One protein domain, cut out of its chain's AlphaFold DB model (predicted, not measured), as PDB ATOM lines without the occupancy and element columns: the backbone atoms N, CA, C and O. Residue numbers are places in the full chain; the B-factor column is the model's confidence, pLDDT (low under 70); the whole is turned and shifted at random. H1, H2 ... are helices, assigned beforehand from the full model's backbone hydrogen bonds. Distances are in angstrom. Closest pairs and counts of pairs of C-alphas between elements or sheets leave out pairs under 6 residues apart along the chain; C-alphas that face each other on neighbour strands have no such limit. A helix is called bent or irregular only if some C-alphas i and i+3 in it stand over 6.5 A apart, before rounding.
ATOM      1  N   GLY A   2      11.000 -61.084 -13.299       70.75
ATOM      2  CA  GLY A   2      11.525 -60.677 -14.606       70.75
ATOM      3  C   GLY A   2      10.825 -59.417 -15.107       70.75
ATOM      4  O   GLY A   2       9.802 -59.029 -14.549       70.75
ATOM      5  N   ILE A   3      11.388 -58.797 -16.141       63.81
ATOM      6  CA  ILE A   3      10.718 -57.745 -16.910       63.81
ATOM      7  C   ILE A   3       9.864 -58.458 -17.960       63.81
ATOM      8  O   ILE A   3      10.383 -59.305 -18.689       63.81
ATOM      9  N   ASP A   4       8.571 -58.157 -18.022       80.75
ATOM     10  CA  ASP A   4       7.675 -58.797 -18.989       80.75
ATOM     11  C   ASP A   4       7.952 -58.282 -20.411       80.75
ATOM     12  O   ASP A   4       8.299 -57.116 -20.604       80.75
ATOM     13  N   LYS A   5       7.750 -59.125 -21.433       73.94
ATOM     14  CA  LYS A   5       8.024 -58.775 -22.847       73.94
ATOM     15  C   LYS A   5       7.256 -57.533 -23.324       73.94
ATOM     16  O   LYS A   5       7.710 -56.807 -24.202       73.94
ATOM     17  N   GLU A   6       6.107 -57.259 -22.717       70.69
ATOM     18  CA  GLU A   6       5.292 -56.062 -22.954       70.69
ATOM     19  C   GLU A   6       5.943 -54.789 -22.385       70.69
ATOM     20  O   GLU A   6       5.872 -53.722 -22.997       70.69
ATOM     21  N   GLN A   7       6.633 -54.900 -21.245       67.00
ATOM     22  CA  GLN A   7       7.424 -53.816 -20.658       67.00
ATOM     23  C   GLN A   7       8.710 -53.584 -21.463       67.00
ATOM     24  O   GLN A   7       9.073 -52.436 -21.714       67.00
ATOM     25  N   GLU A   8       9.361 -54.654 -21.931       73.25
ATOM     26  CA  GLU A   8      10.506 -54.575 -22.846       73.25
ATOM     27  C   GLU A   8      10.126 -53.857 -24.152       73.25
ATOM     28  O   GLU A   8      10.783 -52.891 -24.541       73.25
ATOM     29  N   ASN A   9       9.011 -54.240 -24.783       70.56
ATOM     30  CA  ASN A   9       8.553 -53.602 -26.016       70.56
ATOM     31  C   ASN A   9       8.163 -52.123 -25.802       70.56
ATOM     32  O   ASN A   9       8.473 -51.277 -26.636       70.56
ATOM     33  N   ARG A  10       7.574 -51.764 -24.650       61.59
ATOM     34  CA  ARG A  10       7.337 -50.357 -24.258       61.59
ATOM     35  C   ARG A  10       8.629 -49.553 -24.085       61.59
ATOM     36  O   ARG A  10       8.697 -48.403 -24.521       61.59
ATOM     37  N   LEU A  11       9.657 -50.145 -23.471       66.56
ATOM     38  CA  LEU A  11      10.973 -49.519 -23.304       66.56
ATOM     39  C   LEU A  11      11.664 -49.285 -24.657       66.56
ATOM     40  O   LEU A  11      12.236 -48.213 -24.863       66.56
ATOM     41  N   ILE A  12      11.567 -50.247 -25.582       72.75
ATOM     42  CA  ILE A  12      12.125 -50.163 -26.942       72.75
ATOM     43  C   ILE A  12      11.383 -49.120 -27.789       72.75
ATOM     44  O   ILE A  12      12.024 -48.276 -28.413       72.75
ATOM     45  N   SER A  13      10.047 -49.119 -27.766       71.00
ATOM     46  CA  SER A  13       9.215 -48.165 -28.521       71.00
ATOM     47  C   SER A  13       9.294 -46.730 -27.997       71.00
ATOM     48  O   SER A  13       8.778 -45.815 -28.636       71.00
ATOM     49  N   ARG A  14       9.929 -46.508 -26.833       58.91
ATOM     50  CA  ARG A  14      10.004 -45.209 -26.134       58.91
ATOM     51  C   ARG A  14       8.633 -44.608 -25.789       58.91
ATOM     52  O   ARG A  14       8.541 -43.434 -25.431       58.91
ATOM     53  N   GLU A  15       7.591 -45.426 -25.861       60.50
ATOM     54  CA  GLU A  15       6.187 -45.046 -25.774       60.50
ATOM     55  C   GLU A  15       5.772 -44.966 -24.298       60.50
ATOM     56  O   GLU A  15       5.049 -45.808 -23.761       60.50
ATOM     57  N   ARG A  16       6.307 -43.954 -23.604       59.56
ATOM     58  CA  ARG A  16       5.796 -43.555 -22.291       59.56
ATOM     59  C   ARG A  16       4.523 -42.729 -22.491       59.56
ATOM     60  O   ARG A  16       4.541 -41.835 -23.340       59.56
ATOM     61  N   PRO A  17       3.451 -42.976 -21.719       63.44
ATOM     62  CA  PRO A  17       2.306 -42.078 -21.687       63.44
ATOM     63  C   PRO A  17       2.765 -40.649 -21.385       63.44
ATOM     64  O   PRO A  17       3.577 -40.435 -20.485       63.44
ATOM     65  N   VAL A  18       2.241 -39.676 -22.131       60.34
ATOM     66  CA  VAL A  18       2.474 -38.246 -21.853       60.34
ATOM     67  C   VAL A  18       1.894 -37.869 -20.482       60.34
ATOM     68  O   VAL A  18       2.442 -37.013 -19.797       60.34
ATOM     69  N   ASP A  19       0.856 -38.590 -20.052       59.81
ATOM     70  CA  ASP A  19       0.161 -38.432 -18.772       59.81
ATOM     71  C   ASP A  19       0.781 -39.259 -17.620       59.81
ATOM     72  O   ASP A  19       0.109 -39.550 -16.632       59.81
ATOM     73  N   ASP A  20       2.043 -39.693 -17.737       67.19
ATOM     74  CA  ASP A  20       2.761 -40.344 -16.631       67.19
ATOM     75  C   ASP A  20       2.993 -39.316 -15.497       67.19
ATOM     76  O   ASP A  20       3.700 -38.326 -15.713       67.19
ATOM     77  N   PRO A  21       2.420 -39.514 -14.288       64.88
ATOM     78  CA  PRO A  21       2.468 -38.525 -13.208       64.88
ATOM     79  C   PRO A  21       3.893 -38.219 -12.730       64.88
ATOM     80  O   PRO A  21       4.128 -37.143 -12.177       64.88
ATOM     81  N   THR A  22       4.863 -39.099 -13.004       69.62
ATOM     82  CA  THR A  22       6.279 -38.843 -12.701       69.62
ATOM     83  C   THR A  22       6.855 -37.665 -13.496       69.62
ATOM     84  O   THR A  22       7.796 -37.024 -13.029       69.62
ATOM     85  N   TRP A  23       6.272 -37.291 -14.645       74.56
ATOM     86  CA  TRP A  23       6.645 -36.051 -15.338       74.56
ATOM     87  C   TRP A  23       6.266 -34.802 -14.544       74.56
ATOM     88  O   TRP A  23       7.037 -33.848 -14.545       74.56
ATOM     89  N   GLY A  24       5.136 -34.814 -13.831       76.75
ATOM     90  CA  GLY A  24       4.738 -33.703 -12.962       76.75
ATOM     91  C   GLY A  24       5.731 -33.492 -11.817       76.75
ATOM     92  O   GLY A  24       6.130 -32.363 -11.544       76.75
ATOM     93  N   GLU A  25       6.198 -34.585 -11.208       76.56
ATOM     94  CA  GLU A  25       7.231 -34.557 -10.164       76.56
ATOM     95  C   GLU A  25       8.583 -34.061 -10.701       76.56
ATOM     96  O   GLU A  25       9.226 -33.224 -10.068       76.56
ATOM     97  N   VAL A  26       9.002 -34.513 -11.890       80.00
ATOM     98  CA  VAL A  26      10.231 -34.032 -12.549       80.00
ATOM     99  C   VAL A  26      10.130 -32.547 -12.904       80.00
ATOM    100  O   VAL A  26      11.091 -31.812 -12.687       80.00
ATOM    101  N   SER A  27       8.986 -32.081 -13.409       79.12
ATOM    102  CA  SER A  27       8.759 -30.662 -13.706       79.12
ATOM    103  C   SER A  27       8.800 -29.803 -12.444       79.12
ATOM    104  O   SER A  27       9.529 -28.816 -12.420       79.12
ATOM    105  N   ALA A  28       8.105 -30.208 -11.376       79.25
ATOM    106  CA  ALA A  28       8.123 -29.502 -10.095       79.25
ATOM    107  C   ALA A  28       9.516 -29.506  -9.439       79.25
ATOM    108  O   ALA A  28       9.917 -28.519  -8.827       79.25
ATOM    109  N   PHE A  29      10.289 -30.587  -9.594       83.44
ATOM    110  CA  PHE A  29      11.683 -30.636  -9.152       83.44
ATOM    111  C   PHE A  29      12.571 -29.666  -9.943       83.44
ATOM    112  O   PHE A  29      13.369 -28.952  -9.343       83.44
ATOM    113  N   LEU A  30      12.430 -29.608 -11.271       83.81
ATOM    114  CA  LEU A  30      13.188 -28.670 -12.104       83.81
ATOM    115  C   LEU A  30      12.829 -27.211 -11.791       83.81
ATOM    116  O   LEU A  30      13.737 -26.397 -11.672       83.81
ATOM    117  N   GLU A  31      11.550 -26.900 -11.569       84.44
ATOM    118  CA  GLU A  31      11.086 -25.578 -11.123       84.44
ATOM    119  C   GLU A  31      11.624 -25.223  -9.724       84.44
ATOM    120  O   GLU A  31      12.083 -24.104  -9.494       84.44
ATOM    121  N   ALA A  32      11.649 -26.181  -8.791       81.06
ATOM    122  CA  ALA A  32      12.237 -25.986  -7.465       81.06
ATOM    123  C   ALA A  32      13.759 -25.768  -7.521       81.06
ATOM    124  O   ALA A  32      14.286 -24.962  -6.756       81.06
ATOM    125  N   VAL A  33      14.469 -26.446  -8.430       81.69
ATOM    126  CA  VAL A  33      15.900 -26.217  -8.687       81.69
ATOM    127  C   VAL A  33      16.114 -24.850  -9.337       81.69
ATOM    128  O   VAL A  33      16.953 -24.090  -8.867       81.69
ATOM    129  N   GLU A  34      15.348 -24.488 -10.364       80.25
ATOM    130  CA  GLU A  34      15.439 -23.170 -11.002       80.25
ATOM    131  C   GLU A  34      15.195 -22.048  -9.981       80.25
ATOM    132  O   GLU A  34      16.016 -21.145  -9.865       80.25
ATOM    133  N   SER A  35      14.162 -22.171  -9.145       82.88
ATOM    134  CA  SER A  35      13.867 -21.242  -8.044       82.88
ATOM    135  C   SER A  35      14.972 -21.190  -6.976       82.88
ATOM    136  O   SER A  35      15.354 -20.108  -6.534       82.88
ATOM    137  N   ALA A  36      15.546 -22.335  -6.588       80.75
ATOM    138  CA  ALA A  36      16.611 -22.395  -5.582       80.75
ATOM    139  C   ALA A  36      17.954 -21.810  -6.062       80.75
ATOM    140  O   ALA A  36      18.768 -21.397  -5.235       80.75
ATOM    141  N   TYR A  37      18.193 -21.781  -7.377       74.00
ATOM    142  CA  TYR A  37      19.436 -21.292  -7.979       74.00
ATOM    143  C   TYR A  37      19.271 -19.990  -8.792       74.00
ATOM    144  O   TYR A  37      20.271 -19.473  -9.288       74.00
ATOM    145  N   ALA A  38      18.062 -19.417  -8.872       76.00
ATOM    146  CA  ALA A  38      17.745 -18.205  -9.641       76.00
ATOM    147  C   ALA A  38      18.623 -16.989  -9.285       76.00
ATOM    148  O   ALA A  38      19.036 -16.243 -10.171       76.00
ATOM    149  N   ASP A  39      18.939 -16.819  -7.998       71.19
ATOM    150  CA  ASP A  39      19.737 -15.697  -7.485       71.19
ATOM    151  C   ASP A  39      21.250 -15.993  -7.414       71.19
ATOM    152  O   ASP A  39      22.018 -15.168  -6.911       71.19
ATOM    153  N   VAL A  40      21.725 -17.154  -7.887       72.38
ATOM    154  CA  VAL A  40      23.157 -17.496  -7.830       72.38
ATOM    155  C   VAL A  40      23.915 -16.786  -8.962       72.38
ATOM    156  O   VAL A  40      23.701 -17.102 -10.132       72.38
ATOM    157  N   PRO A  41      24.851 -15.858  -8.665       62.12
ATOM    158  CA  PRO A  41      25.532 -15.075  -9.691       62.12
ATOM    159  C   PRO A  41      26.607 -15.907 -10.411       62.12
ATOM    160  O   PRO A  41      27.793 -15.870 -10.069       62.12
ATOM    161  N   THR A  42      26.202 -16.632 -11.456       63.22
ATOM    162  CA  THR A  42      27.081 -17.467 -12.297       63.22
ATOM    163  C   THR A  42      28.205 -16.679 -12.967       63.22
ATOM    164  O   THR A  42      29.288 -17.227 -13.164       63.22
ATOM    165  N   ALA A  43      28.003 -15.382 -13.220       65.75
ATOM    166  CA  ALA A  43      28.953 -14.489 -13.889       65.75
ATOM    167  C   ALA A  43      30.369 -14.477 -13.272       65.75
ATOM    168  O   ALA A  43      31.353 -14.275 -13.983       65.75
ATOM    169  N   GLN A  44      30.503 -14.722 -11.961       62.84
ATOM    170  CA  GLN A  44      31.816 -14.802 -11.296       62.84
ATOM    171  C   GLN A  44      32.562 -16.115 -11.601       62.84
ATOM    172  O   GLN A  44      33.791 -16.172 -11.545       62.84
ATOM    173  N   TYR A  45      31.824 -17.166 -11.954       62.78
ATOM    174  CA  TYR A  45      32.349 -18.493 -12.264       62.78
ATOM    175  C   TYR A  45      32.469 -18.738 -13.769       62.78
ATOM    176  O   TYR A  45      33.360 -19.476 -14.174       62.78
ATOM    177  N   GLU A  46      31.652 -18.090 -14.605       67.75
ATOM    178  CA  GLU A  46      31.658 -18.226 -16.070       67.75
ATOM    179  C   GLU A  46      33.053 -18.053 -16.683       67.75
ATOM    180  O   GLU A  46      33.515 -18.934 -17.406       67.75
ATOM    181  N   ALA A  47      33.776 -16.982 -16.339       68.44
ATOM    182  CA  ALA A  47      35.135 -16.758 -16.839       68.44
ATOM    183  C   ALA A  47      36.111 -17.875 -16.416       68.44
ATOM    184  O   ALA A  47      36.941 -18.315 -17.211       68.44
ATOM    185  N   THR A  48      35.980 -18.372 -15.183       71.12
ATOM    186  CA  THR A  48      36.822 -19.442 -14.623       71.12
ATOM    187  C   THR A  48      36.504 -20.799 -15.257       71.12
ATOM    188  O   THR A  48      37.418 -21.552 -15.592       71.12
ATOM    189  N   ILE A  49      35.223 -21.095 -15.489       77.69
ATOM    190  CA  ILE A  49      34.749 -22.313 -16.155       77.69
ATOM    191  C   ILE A  49      35.185 -22.306 -17.624       77.69
ATOM    192  O   ILE A  49      35.753 -23.289 -18.093       77.69
ATOM    193  N   VAL A  50      35.013 -21.192 -18.343       79.44
ATOM    194  CA  VAL A  50      35.470 -21.056 -19.737       79.44
ATOM    195  C   VAL A  50      36.996 -21.158 -19.834       79.44
ATOM    196  O   VAL A  50      37.504 -21.817 -20.744       79.44
ATOM    197  N   ALA A  51      37.750 -20.588 -18.889       70.38
ATOM    198  CA  ALA A  51      39.204 -20.750 -18.828       70.38
ATOM    199  C   ALA A  51      39.617 -22.215 -18.579       70.38
ATOM    200  O   ALA A  51      40.477 -22.734 -19.290       70.38
ATOM    201  N   ALA A  52      38.972 -22.908 -17.635       73.69
ATOM    202  CA  ALA A  52      39.243 -24.317 -17.345       73.69
ATOM    203  C   ALA A  52      38.911 -25.228 -18.542       73.69
ATOM    204  O   ALA A  52      39.762 -25.998 -18.985       73.69
ATOM    205  N   VAL A  53      37.716 -25.081 -19.122       79.12
ATOM    206  CA  VAL A  53      37.249 -25.871 -20.274       79.12
ATOM    207  C   VAL A  53      38.091 -25.600 -21.522       79.12
ATOM    208  O   VAL A  53      38.435 -26.534 -22.242       79.12
ATOM    209  N   SER A  54      38.482 -24.350 -21.790       73.31
ATOM    210  CA  SER A  54      39.349 -24.038 -22.937       73.31
ATOM    211  C   SER A  54      40.783 -24.544 -22.748       73.31
ATOM    212  O   SER A  54      41.393 -25.013 -23.714       73.31
ATOM    213  N   HIS A  55      41.310 -24.529 -21.519       70.12
ATOM    214  CA  HIS A  55      42.593 -25.148 -21.188       70.12
ATOM    215  C   HIS A  55      42.545 -26.676 -21.362       70.12
ATOM    216  O   HIS A  55      43.439 -27.251 -21.985       70.12
ATOM    217  N   GLU A  56      41.480 -27.336 -20.901       67.44
ATOM    218  CA  GLU A  56      41.275 -28.778 -21.078       67.44
ATOM    219  C   GLU A  56      41.072 -29.159 -22.553       67.44
ATOM    220  O   GLU A  56      41.732 -30.071 -23.049       67.44
ATOM    221  N   ALA A  57      40.264 -28.412 -23.309       69.25
ATOM    222  CA  ALA A  57      40.079 -28.627 -24.745       69.25
ATOM    223  C   ALA A  57      41.391 -28.459 -25.534       69.25
ATOM    224  O   ALA A  57      41.665 -29.218 -26.467       69.25
ATOM    225  N   ARG A  58      42.242 -27.499 -25.145       63.47
ATOM    226  CA  ARG A  58      43.577 -27.318 -25.736       63.47
ATOM    227  C   ARG A  58      44.536 -28.436 -25.328       63.47
ATOM    228  O   ARG A  58      45.311 -28.883 -26.169       63.47
ATOM    229  N   SER A  59      44.439 -28.926 -24.092       67.38
ATOM    230  CA  SER A  59      45.166 -30.104 -23.607       67.38
ATOM    231  C   SER A  59      44.789 -31.361 -24.399       67.38
ATOM    232  O   SER A  59      45.671 -32.047 -24.894       67.38
ATOM    233  N   LEU A  60      43.497 -31.610 -24.638       63.34
ATOM    234  CA  LEU A  60      43.010 -32.738 -25.446       63.34
ATOM    235  C   LEU A  60      43.386 -32.619 -26.930       63.34
ATOM    236  O   LEU A  60      43.718 -33.621 -27.559       63.34
ATOM    237  N   ARG A  61      43.372 -31.406 -27.500       64.00
ATOM    238  CA  ARG A  61      43.786 -31.161 -28.895       64.00
ATOM    239  C   ARG A  61      45.294 -31.323 -29.102       64.00
ATOM    240  O   ARG A  61      45.709 -31.785 -30.161       64.00
TER     241      ARG A  61
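AT A GLANCE: This is residues 2 to 61 of the 257 residues of an uncharacterized protein of Propionicimonas paludicola (UniProt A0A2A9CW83). Three separate helices are strung along an open, U-shaped path with no packed core: H2 makes the base, H3 makes one side, and residues 14 to 21 make the other side, with H1 at the far end of that side. The middle of the U is empty, and no helix packs on another. The 60 printed residues hold three named helices, H1, H2 and H3 in that order, and no named strand; the class is all helix. The whole is extended, with a radius of gyration of the C-alphas of 20.3 A, and flat, spanning 49 by 35 by 19 A.

HOW THE PARTS SIT: H1, residues 5 to 13, and H2, residues 22 to 37, are apart, with a short link of 8 residues between them. H3, residues 43 to 61, follows H2 after a tight link of 5 residues, yet the two are apart. H1 and H3 are apart too. In H1 and H2 every O i to N i+4 pair is within hydrogen-bond range; in H3 13 of 15 are.

IN THESE COORDINATES: H1 begins at C-alpha 5, at (8.024, -58.775, -22.847), and is 12.1 A long from first to last C-alpha. H2 begins at C-alpha 22, at (6.279, -38.843, -12.701), and is 22.4 A long. H3 is 26.9 A long and ends at C-alpha 61, at (43.786, -31.161, -28.895). H3 is irregular, but only just: C-alphas 44 and 47 are 6.8 A apart.

THE WHOLE: Residues 2 to 61 stand free, and the printed part has no cut. The two C-alphas farthest apart, those of Lys 5 and Gln 44, are 51.3 A from each other. Neither link is long. The mean pLDDT of the printed part is 71.1, and 26 residues are under 70, among them 14 to 22, 41 to 47 and 56 to 61.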